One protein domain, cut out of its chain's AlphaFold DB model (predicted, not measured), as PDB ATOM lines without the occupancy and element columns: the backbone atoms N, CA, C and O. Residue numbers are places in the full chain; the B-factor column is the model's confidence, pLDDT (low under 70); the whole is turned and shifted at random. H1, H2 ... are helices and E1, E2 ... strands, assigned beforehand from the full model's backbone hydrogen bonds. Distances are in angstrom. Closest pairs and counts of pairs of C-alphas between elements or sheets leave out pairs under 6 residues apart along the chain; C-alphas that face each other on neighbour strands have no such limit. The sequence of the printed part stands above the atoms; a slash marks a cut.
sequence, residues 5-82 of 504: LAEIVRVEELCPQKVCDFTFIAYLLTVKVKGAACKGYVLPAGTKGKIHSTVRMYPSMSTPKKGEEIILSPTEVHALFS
ATOM      1  N   LEU A   5     160.463 180.725 104.371       89.31
ATOM      2  CA  LEU A   5     161.292 179.737 103.697       89.31
ATOM      3  C   LEU A   5     161.598 180.242 102.286       89.31
ATOM      4  O   LEU A   5     160.680 180.624 101.547       89.31
ATOM      5  N   ALA A   6     162.869 180.240 101.902       91.06
ATOM      6  CA  ALA A   6     163.312 180.662 100.584       91.06
ATOM      7  C   ALA A   6     164.317 179.668  99.991       91.06
ATOM      8  O   ALA A   6     165.146 179.117 100.700       91.06
ATOM      9  N   GLU A   7     164.248 179.456  98.683       94.06
ATOM     10  CA  GLU A   7     165.195 178.630  97.930       94.06
ATOM     11  C   GLU A   7     166.291 179.518  97.345       94.06
ATOM     12  O   GLU A   7     165.989 180.537  96.720       94.06
ATOM     13  N   ILE A   8     167.552 179.128  97.494       91.69
ATOM     14  CA  ILE A   8     168.682 179.784  96.841       91.69
ATOM     15  C   ILE A   8     168.604 179.533  95.331       91.69
ATOM     16  O   ILE A   8     168.786 178.417  94.857       91.69
ATOM     17  N   VAL A   9     168.385 180.583  94.542       92.00
ATOM     18  CA  VAL A   9     168.329 180.498  93.072       92.00
ATOM     19  C   VAL A   9     169.640 180.902  92.396       92.00
ATOM     20  O   VAL A   9     169.894 180.489  91.263       92.00
ATOM     21  N   ARG A  10     170.485 181.680  93.083       88.50
ATOM     22  CA  ARG A  10     171.839 182.039  92.641       88.50
ATOM     23  C   ARG A  10     172.740 182.266  93.852       88.50
ATOM     24  O   ARG A  10     172.304 182.854  94.839       88.50
ATOM     25  N   VAL A  11     173.986 181.827  93.733       86.38
ATOM     26  CA  VAL A  11     175.063 182.046  94.702       86.38
ATOM     27  C   VAL A  11     176.168 182.802  93.984       86.38
ATOM     28  O   VAL A  11     176.530 182.437  92.867       86.38
ATOM     29  N   GLU A  12     176.672 183.855  94.604       75.94
ATOM     30  CA  GLU A  12     177.842 184.589  94.143       75.94
ATOM     31  C   GLU A  12     178.796 184.756  95.320       75.94
ATOM     32  O   GLU A  12     178.413 185.250  96.380       75.94
ATOM     33  N   GLU A  13     180.021 184.275  95.159       74.38
ATOM     34  CA  GLU A  13     181.077 184.449  96.147       74.38
ATOM     35  C   GLU A  13     181.598 185.886  96.071       74.38
ATOM     36  O   GLU A  13     181.926 186.360  94.986       74.38
ATOM     37  N   LEU A  14     181.633 186.594  97.200       57.22
ATOM     38  CA  LEU A  14     182.092 187.981  97.242       57.22
ATOM     39  C   LEU A  14     183.574 188.046  97.601       57.22
ATOM     40  O   LEU A  14     184.414 188.358  96.762       57.22
ATOM     41  N   CYS A  15     183.898 187.764  98.862       54.78
ATOM     42  CA  CYS A  15     185.274 187.710  99.323       54.78
ATOM     43  C   CYS A  15     185.420 186.809 100.558       54.78
ATOM     44  O   CYS A  15     184.535 186.778 101.424       54.78
ATOM     45  N   PRO A  16     186.544 186.083 100.668       45.28
ATOM     46  CA  PRO A  16     186.916 185.420 101.901       45.28
ATOM     47  C   PRO A  16     187.310 186.465 102.952       45.28
ATOM     48  O   PRO A  16     188.178 187.308 102.730       45.28
ATOM     49  N   GLN A  17     186.679 186.389 104.117       41.78
ATOM     50  CA  GLN A  17     187.081 187.100 105.320       41.78
ATOM     51  C   GLN A  17     187.775 186.131 106.269       41.78
ATOM     52  O   GLN A  17     187.214 185.116 106.690       41.78
ATOM     53  N   LYS A  18     189.015 186.455 106.626       36.28
ATOM     54  CA  LYS A  18     189.752 185.706 107.637       36.28
ATOM     55  C   LYS A  18     189.383 186.257 109.009       36.28
ATOM     56  O   LYS A  18     189.672 187.412 109.308       36.28
ATOM     57  N   VAL A  19     188.735 185.435 109.825       38.44
ATOM     58  CA  VAL A  19     188.403 185.763 111.213       38.44
ATOM     59  C   VAL A  19     189.170 184.778 112.089       38.44
ATOM     60  O   VAL A  19     188.758 183.630 112.267       38.44
ATOM     61  N   CYS A  20     190.319 185.223 112.605       48.25
ATOM     62  CA  CYS A  20     191.314 184.375 113.278       48.25
ATOM     63  C   CYS A  20     191.814 183.235 112.357       48.25
ATOM     64  O   CYS A  20     192.235 183.503 111.230       48.25
ATOM     65  N   ASP A  21     191.745 181.980 112.817       46.06
ATOM     66  CA  ASP A  21     192.166 180.786 112.063       46.06
ATOM     67  C   ASP A  21     191.085 180.254 111.109       46.06
ATOM     68  O   ASP A  21     191.346 179.374 110.287       46.06
ATOM     69  N   PHE A  22     189.864 180.792 111.182       38.56
ATOM     70  CA  PHE A  22     188.763 180.391 110.315       38.56
ATOM     71  C   PHE A  22     188.649 181.338 109.126       38.56
ATOM     72  O   PHE A  22     188.621 182.562 109.255       38.56
ATOM     73  N   THR A  23     188.541 180.751 107.939       51.94
ATOM     74  CA  THR A  23     188.171 181.498 106.739       51.94
ATOM     75  C   THR A  23     186.659 181.415 106.604       51.94
ATOM     76  O   THR A  23     186.108 180.329 106.438       51.94
ATOM     77  N   PHE A  24     185.982 182.549 106.721       51.75
ATOM     78  CA  PHE A  24     184.584 182.678 106.340       51.75
ATOM     79  C   PHE A  24     184.527 183.221 104.922       51.75
ATOM     80  O   PHE A  24     185.358 184.031 104.528       51.75
ATOM     81  N   ILE A  25     183.555 182.781 104.142       52.91
ATOM     82  CA  ILE A  25     183.327 183.290 102.799       52.91
ATOM     83  C   ILE A  25     181.976 183.993 102.811       52.91
ATOM     84  O   ILE A  25     180.957 183.416 103.207       52.91
ATOM     85  N   ALA A  26     181.983 185.271 102.441       54.06
ATOM     86  CA  ALA A  26     180.757 186.021 102.241       54.06
ATOM     87  C   ALA A  26     180.160 185.639 100.883       54.06
ATOM     88  O   ALA A  26     180.808 185.789  99.846       54.06
ATOM     89  N   TYR A  27     178.915 185.178 100.894       65.31
ATOM     90  CA  TYR A  27     178.151 184.857  99.698       65.31
ATOM     91  C   TYR A  27     176.986 185.831  99.548       65.31
ATOM     92  O   TYR A  27     176.196 186.024 100.476       65.31
ATOM     93  N   LEU A  28     176.847 186.410  98.358       68.88
ATOM     94  CA  LEU A  28     175.620 187.050  97.913       68.88
ATOM     95  C   LEU A  28     174.672 185.960  97.405       68.88
ATOM     96  O   LEU A  28     174.863 185.368  96.341       68.88
ATOM     97  N   LEU A  29     173.627 185.696  98.177       73.38
ATOM     98  CA  LEU A  29     172.585 184.738  97.848       73.38
ATOM     99  C   LEU A  29     171.410 185.471  97.221       73.38
ATOM    100  O   LEU A  29     170.836 186.369  97.829       73.38
ATOM    101  N   THR A  30     170.998 185.056  96.030       84.31
ATOM    102  CA  THR A  30     169.681 185.412  95.497       84.31
ATOM    103  C   THR A  30     168.729 184.280  95.826       84.31
ATOM    104  O   THR A  30     168.984 183.133  95.464       84.31
ATOM    105  N   VAL A  31     167.631 184.599  96.497       87.50
ATOM    106  CA  VAL A  31     166.687 183.630  97.053       87.50
ATOM    107  C   VAL A  31     165.272 183.904  96.568       87.50
ATOM    108  O   VAL A  31     164.881 185.058  96.380       87.50
ATOM    109  N   LYS A  32     164.491 182.845  96.360       92.94
ATOM    110  CA  LYS A  32     163.084 182.895  95.962       92.94
ATOM    111  C   LYS A  32     162.209 182.393  97.098       92.94
ATOM    112  O   LYS A  32     162.353 181.256  97.537       92.94
ATOM    113  N   VAL A  33     161.258 183.209  97.538       91.56
ATOM    114  CA  VAL A  33     160.353 182.847  98.633       91.56
ATOM    115  C   VAL A  33     159.460 181.665  98.237       91.56
ATOM    116  O   VAL A  33     158.662 181.764  97.302       91.56
ATOM    117  N   LYS A  34     159.552 180.559  98.978       90.44
ATOM    118  CA  LYS A  34     158.744 179.343  98.794       90.44
ATOM    119  C   LYS A  34     157.438 179.384  99.570       90.44
ATOM    120  O   LYS A  34     156.410 178.927  99.069       90.44
ATOM    121  N   GLY A  35     157.462 179.948 100.771       87.69
ATOM    122  CA  GLY A  35     156.317 179.902 101.669       87.69
ATOM    123  C   GLY A  35     156.684 180.268 103.098       87.69
ATOM    124  O   GLY A  35     157.772 180.772 103.370       87.69
ATOM    125  N   ALA A  36     155.749 180.034 104.010       80.69
ATOM    126  CA  ALA A  36     156.046 180.099 105.429       80.69
ATOM    127  C   ALA A  36     156.899 178.891 105.836       80.69
ATOM    128  O   ALA A  36     156.655 177.779 105.376       80.69
ATOM    129  N   ALA A  37     157.867 179.104 106.722       74.31
ATOM    130  CA  ALA A  37     158.701 178.037 107.268       74.31
ATOM    131  C   ALA A  37     157.969 177.185 108.326       74.31
ATOM    132  O   ALA A  37     158.457 176.128 108.705       74.31
ATOM    133  N   CYS A  38     156.801 177.628 108.809       63.81
ATOM    134  CA  CYS A  38     155.998 176.907 109.798       63.81
ATOM    135  C   CYS A  38     154.586 176.630 109.263       63.81
ATOM    136  O   CYS A  38     153.949 177.511 108.675       63.81
ATOM    137  N   LYS A  39     154.073 175.420 109.519       52.53
ATOM    138  CA  LYS A  39     152.682 175.049 109.217       52.53
ATOM    139  C   LYS A  39     151.725 175.940 110.021       52.53
ATOM    140  O   LYS A  39     151.922 176.142 111.213       52.53
ATOM    141  N   GLY A  40     150.704 176.485 109.359       53.25
ATOM    142  CA  GLY A  40     149.687 177.350 109.976       53.25
ATOM    143  C   GLY A  40     149.945 178.856 109.868       53.25
ATOM    144  O   GLY A  40     149.069 179.638 110.229       53.25
ATOM    145  N   TYR A  41     151.095 179.288 109.336       64.38
ATOM    146  CA  TYR A  41     151.345 180.706 109.073       64.38
ATOM    147  C   TYR A  41     151.000 181.086 107.626       64.38
ATOM    148  O   TYR A  41     151.479 180.467 106.675       64.38
ATOM    149  N   VAL A  42     150.189 182.134 107.457       64.12
ATOM    150  CA  VAL A  42     149.801 182.669 106.145       64.12
ATOM    151  C   VAL A  42     150.701 183.853 105.809       64.12
ATOM    152  O   VAL A  42     150.708 184.858 106.517       64.12
ATOM    153  N   LEU A  43     151.477 183.738 104.727       66.94
ATOM    154  CA  LEU A  43     152.257 184.865 104.214       66.94
ATOM    155  C   LEU A  43     151.326 185.953 103.651       66.94
ATOM    156  O   LEU A  43     150.307 185.609 103.046       66.94
ATOM    157  N   PRO A  44     151.700 187.244 103.736       68.56
ATOM    158  CA  PRO A  44     150.986 188.303 103.030       68.56
ATOM    159  C   PRO A  44     150.856 187.995 101.530       68.56
ATOM    160  O   PRO A  44     151.779 187.438 100.917       68.56
ATOM    161  N   ALA A  45     149.726 188.375 100.928       66.75
ATOM    162  CA  ALA A  45     149.469 188.154  99.507       66.75
ATOM    163  C   ALA A  45     150.604 188.730  98.635       66.75
ATOM    164  O   ALA A  45     151.133 189.809  98.898       66.75
ATOM    165  N   GLY A  46     151.022 187.975  97.614       73.12
ATOM    166  CA  GLY A  46     152.116 188.369  96.717       73.12
ATOM    167  C   GLY A  46     153.534 188.210  97.288       73.12
ATOM    168  O   GLY A  46     154.491 188.620  96.638       73.12
ATOM    169  N   THR A  47     153.704 187.624  98.480       76.31
ATOM    170  CA  THR A  47     155.037 187.337  99.054       76.31
ATOM    171  C   THR A  47     155.670 186.081  98.452       76.31
ATOM    172  O   THR A  47     156.869 186.051  98.180       76.31
ATOM    173  N   LYS A  48     154.866 185.035  98.220       83.50
ATOM    174  CA  LYS A  48     155.332 183.780  97.616       83.50
ATOM    175  C   LYS A  48     155.828 184.034  96.192       83.50
ATOM    176  O   LYS A  48     155.147 184.670  95.397       83.50
ATOM    177  N   GLY A  49     157.013 183.528  95.876       83.62
ATOM    178  CA  GLY A  49     157.663 183.703  94.581       83.62
ATOM    179  C   GLY A  49     158.489 184.982  94.432       83.62
ATOM    180  O   GLY A  49     159.199 185.086  93.432       83.62
ATOM    181  N   LYS A  50     158.465 185.917  95.400       82.81
ATOM    182  CA  LYS A  50     159.358 187.087  95.385       82.81
ATOM    183  C   LYS A  50     160.822 186.658  95.409       82.81
ATOM    184  O   LYS A  50     161.178 185.689  96.078       82.81
ATOM    185  N   ILE A  51     161.648 187.420  94.700       84.00
ATOM    186  CA  ILE A  51     163.097 187.240  94.644       84.00
ATOM    187  C   ILE A  51     163.758 188.360  95.448       84.00
ATOM    188  O   ILE A  51     163.406 189.529  95.289       84.00
ATOM    189  N   HIS A  52     164.708 187.996  96.301       80.06
ATOM    190  CA  HIS A  52     165.487 188.912  97.131       80.06
ATOM    191  C   HIS A  52     166.958 188.499  97.112       80.06
ATOM    192  O   HIS A  52     167.263 187.327  96.907       80.06
ATOM    193  N   SER A  53     167.865 189.451  97.310       76.69
ATOM    194  CA  SER A  53     169.297 189.176  97.402       76.69
ATOM    195  C   SER A  53     169.785 189.570  98.790       76.69
ATOM    196  O   SER A  53     169.557 190.701  99.213       76.69
ATOM    197  N   THR A  54     170.453 188.648  99.475       67.38
ATOM    198  CA  THR A  54     170.996 188.821 100.827       67.38
ATOM    199  C   THR A  54     172.460 188.398 100.871       67.38
ATOM    200  O   THR A  54     172.878 187.537 100.099       67.38
ATOM    201  N   VAL A  55     173.246 188.991 101.769       66.69
ATOM    202  CA  VAL A  55     174.634 188.592 102.009       66.69
ATOM    203  C   VAL A  55     174.695 187.771 103.288       66.69
ATOM    204  O   VAL A  55     174.238 188.215 104.339       66.69
ATOM    205  N   ARG A  56     175.287 186.579 103.205       63.97
ATOM    206  CA  ARG A  56     175.501 185.693 104.351       63.97
ATOM    207  C   ARG A  56     176.944 185.233 104.407       63.97
ATOM    208  O   ARG A  56     177.560 184.985 103.376       63.97
ATOM    209  N   MET A  57     177.462 185.085 105.619       56.50
ATOM    210  CA  MET A  57     178.769 184.480 105.834       56.50
ATOM    211  C   MET A  57     178.610 183.001 106.144       56.50
ATOM    212  O   MET A  57     177.813 182.625 107.003       56.50
ATOM    213  N   TYR A  58     179.412 182.184 105.476       58.66
ATOM    214  CA  TYR A  58     179.513 180.761 105.754       58.66
ATOM    215  C   TYR A  58     180.965 180.402 106.078       58.66
ATOM    216  O   TYR A  58     181.877 181.035 105.547       58.66
ATOM    217  N   PRO A  59     181.221 179.400 106.934       60.19
ATOM    218  CA  PRO A  59     182.552 178.805 107.032       60.19
ATOM    219  C   PRO A  59     183.030 178.339 105.648       60.19
ATOM    220  O   PRO A  59     182.219 177.830 104.878       60.19
ATOM    221  N   SER A  60     184.327 178.438 105.338       61.97
ATOM    222  CA  SER A  60     184.896 177.998 104.045       61.97
ATOM    223  C   SER A  60     184.601 176.533 103.706       61.97
ATOM    224  O   SER A  60     184.563 176.154 102.543       61.97
ATOM    225  N   MET A  61     184.347 175.715 104.729       64.25
ATOM    226  CA  MET A  61     183.966 174.303 104.628       64.25
ATOM    227  C   MET A  61     182.472 174.089 104.307       64.25
ATOM    228  O   MET A  61     182.027 172.952 104.176       64.25
ATOM    229  N   SER A  62     181.662 175.147 104.254       67.31
ATOM    230  CA  SER A  62     180.200 175.087 104.130       67.31
ATOM    231  C   SER A  62     179.710 176.026 103.032       67.31
ATOM    232  O   SER A  62     179.103 177.055 103.302       67.31
ATOM    233  N   THR A  63     179.974 175.672 101.777       80.25
ATOM    234  CA  THR A  63     179.530 176.456 100.619       80.25
ATOM    235  C   THR A  63     178.027 176.272 100.376       80.25
ATOM    236  O   THR A  63     177.606 175.140 100.120       80.25
ATOM    237  N   PRO A  64     177.217 177.347 100.410       84.44
ATOM    238  CA  PRO A  64     175.804 177.272 100.062       84.44
ATOM    239  C   PRO A  64     175.634 176.951  98.573       84.44
ATOM    240  O   PRO A  64     176.399 177.431  97.731       84.44
ATOM    241  N   LYS A  65     174.613 176.168  98.223       89.25
ATOM    242  CA  LYS A  65     174.360 175.728  96.842       89.25
ATOM    243  C   LYS A  65     173.026 176.235  96.315       89.25
ATOM    244  O   LYS A  65     172.051 176.414  97.040       89.25
ATOM    245  N   LYS A  66     172.964 176.425  94.996       93.38
ATOM    246  CA  LYS A  66     171.694 176.645  94.298       93.38
ATOM    247  C   LYS A  66     170.763 175.449  94.542       93.38
ATOM    248  O   LYS A  66     171.187 174.307  94.405       93.38
ATOM    249  N   GLY A  67     169.504 175.732  94.852       86.88
ATOM    250  CA  GLY A  67     168.475 174.751  95.190       86.88
ATOM    251  C   GLY A  67     168.343 174.480  96.689       86.88
ATOM    252  O   GLY A  67     167.335 173.912  97.098       86.88
ATOM    253  N   GLU A  68     169.304 174.899  97.520       85.69
ATOM    254  CA  GLU A  68     169.185 174.751  98.972       85.69
ATOM    255  C   GLU A  68     168.132 175.700  99.542       85.69
ATOM    256  O   GLU A  68     167.960 176.836  99.086       85.69
ATOM    257  N   GLU A  69     167.427 175.229 100.566       87.44
ATOM    258  CA  GLU A  69     166.446 176.028 101.280       87.44
ATOM    259  C   GLU A  69     167.082 176.692 102.497       87.44
ATOM    260  O   GLU A  69     167.798 176.070 103.282       87.44
ATOM    261  N   ILE A  70     166.789 177.975 102.668       81.50
ATOM    262  CA  ILE A  70     167.208 178.759 103.817       81.50
ATOM    263  C   ILE A  70     166.007 179.461 104.431       81.50
ATOM    264  O   ILE A  70     165.049 179.844 103.755       81.50
ATOM    265  N   ILE A  71     166.079 179.675 105.738       81.81
ATOM    266  CA  ILE A  71     165.127 180.529 106.439       81.81
ATOM    267  C   ILE A  71     165.687 181.934 106.442       81.81
ATOM    268  O   ILE A  71     166.803 182.148 106.916       81.81
ATOM    269  N   LEU A  72     164.919 182.879 105.914       75.62
ATOM    270  CA  LEU A  72     165.272 184.290 105.964       75.62
ATOM    271  C   LEU A  72     165.176 184.789 107.407       75.62
ATOM    272  O   LEU A  72     164.171 184.573 108.087       75.62
ATOM    273  N   SER A  73     166.238 185.439 107.866       61.94
ATOM    274  CA  SER A  73     166.276 186.162 109.131       61.94
ATOM    275  C   SER A  73     165.256 187.305 109.120       61.94
ATOM    276  O   SER A  73     164.916 187.808 108.047       61.94
ATOM    277  N   PRO A  74     164.802 187.769 110.295       59.69
ATOM    278  CA  PRO A  74     163.990 188.976 110.430       59.69
ATOM    279  C   PRO A  74     164.413 190.142 109.535       59.69
ATOM    280  O   PRO A  74     163.607 190.676 108.782       59.69
ATOM    281  N   THR A  75     165.705 190.468 109.523       52.44
ATOM    282  CA  THR A  75     166.243 191.589 108.749       52.44
ATOM    283  C   THR A  75     166.158 191.359 107.234       52.44
ATOM    284  O   THR A  75     165.902 192.294 106.478       52.44
ATOM    285  N   GLU A  76     166.317 190.119 106.769       66.81
ATOM    286  CA  GLU A  76     166.151 189.746 105.353       66.81
ATOM    287  C   GLU A  76     164.672 189.707 104.943       66.81
ATOM    288  O   GLU A  76     164.313 190.092 103.829       66.81
ATOM    289  N   VAL A  77     163.794 189.288 105.858       68.75
ATOM    290  CA  VAL A  77     162.338 189.362 105.688       68.75
ATOM    291  C   VAL A  77     161.883 190.817 105.623       68.75
ATOM    292  O   VAL A  77     161.101 191.165 104.745       68.75
ATOM    293  N   HIS A  78     162.424 191.704 106.455       60.91
ATOM    294  CA  HIS A  78     162.177 193.135 106.332       60.91
ATOM    295  C   HIS A  78     162.662 193.664 104.979       60.91
ATOM    296  O   HIS A  78     161.924 194.363 104.291       60.91
ATOM    297  N   ALA A  79     163.859 193.275 104.534       60.41
ATOM    298  CA  ALA A  79     164.414 193.708 103.251       60.41
ATOM    299  C   ALA A  79     163.613 193.216 102.021       60.41
ATOM    300  O   ALA A  79     163.662 193.843 100.959       60.41
ATOM    301  N   LEU A  80     162.820 192.143 102.155       64.88
ATOM    302  CA  LEU A  80     161.824 191.708 101.159       64.88
ATOM    303  C   LEU A  80     160.647 192.689 101.003       64.88
ATOM    304  O   LEU A  80     159.998 192.715  99.947       64.88
ATOM    305  N   PHE A  81     160.351 193.465 102.048       60.25
ATOM    306  CA  PHE A  81     159.215 194.386 102.122       60.25
ATOM    307  C   PHE A  81     159.615 195.856 102.278       60.25
ATOM    308  O   PHE A  81     158.750 196.709 102.139       60.25
ATOM    309  N   SER A  82     160.886 196.159 102.531       53.44
ATOM    310  CA  SER A  82     161.466 197.499 102.549       53.44
ATOM    311  C   SER A  82     162.972 197.399 102.250       53.44
ATOM    312  O   SER A  82     163.773 197.144 103.148       53.44
TER     313      SER A  82
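Overview. This is residues 5 to 82 of the 504 residues of an uncharacterized protein of candidate division TA06 bacterium DG_26 (UniProt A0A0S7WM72). A long, strongly twisted sheet, curled like part of a barrel, has the small helix H1 packed on E3 and the loop of residues 37 to 50 at one end. Of 78 printed residues, mostly strand, four named strands precede H1; the antiparallel order is E3 E2 E1 E4. The outline is elongated, 44 by 23 by 19 A, only just compact, close to loose, with a radius of gyration of the C-alphas of 13.7 A.

Arrangement. E1, residues 5 to 19, and E2, residues 22 to 36, form a hairpin, with N 12 and O 28 2.9 A apart. E2 and E3, residues 51 to 59, form another, with N 54 and O 29 2.8 A apart, completing a meander of successive antiparallel neighbours. E4, residues 69 to 72, pairs antiparallel with E1, N 6 and O 70 at 2.9 A, giving a Greek key, first strand beside fourth. H1, residues 74 to 81, is on the sheet at a height of 8.0 A; its closest C-alphas to E3 are Leu 80 and His 52, 6.1 A. In H1, 3 of 4 O i to N i+4 pairs are within hydrogen-bond range.

Along the chain. E1, 28.8 A long, begins at C-alpha 5 (161.292, 179.737, 103.697). E2 spans 33.1 A and E3 24.6 A. H1 ends at C-alpha 81 (159.215, 194.386, 102.122).

Size, cuts and confidence. The printed part has no cut. The link E2 to E3 is long. The pLDDT is under 70 at 42 residues.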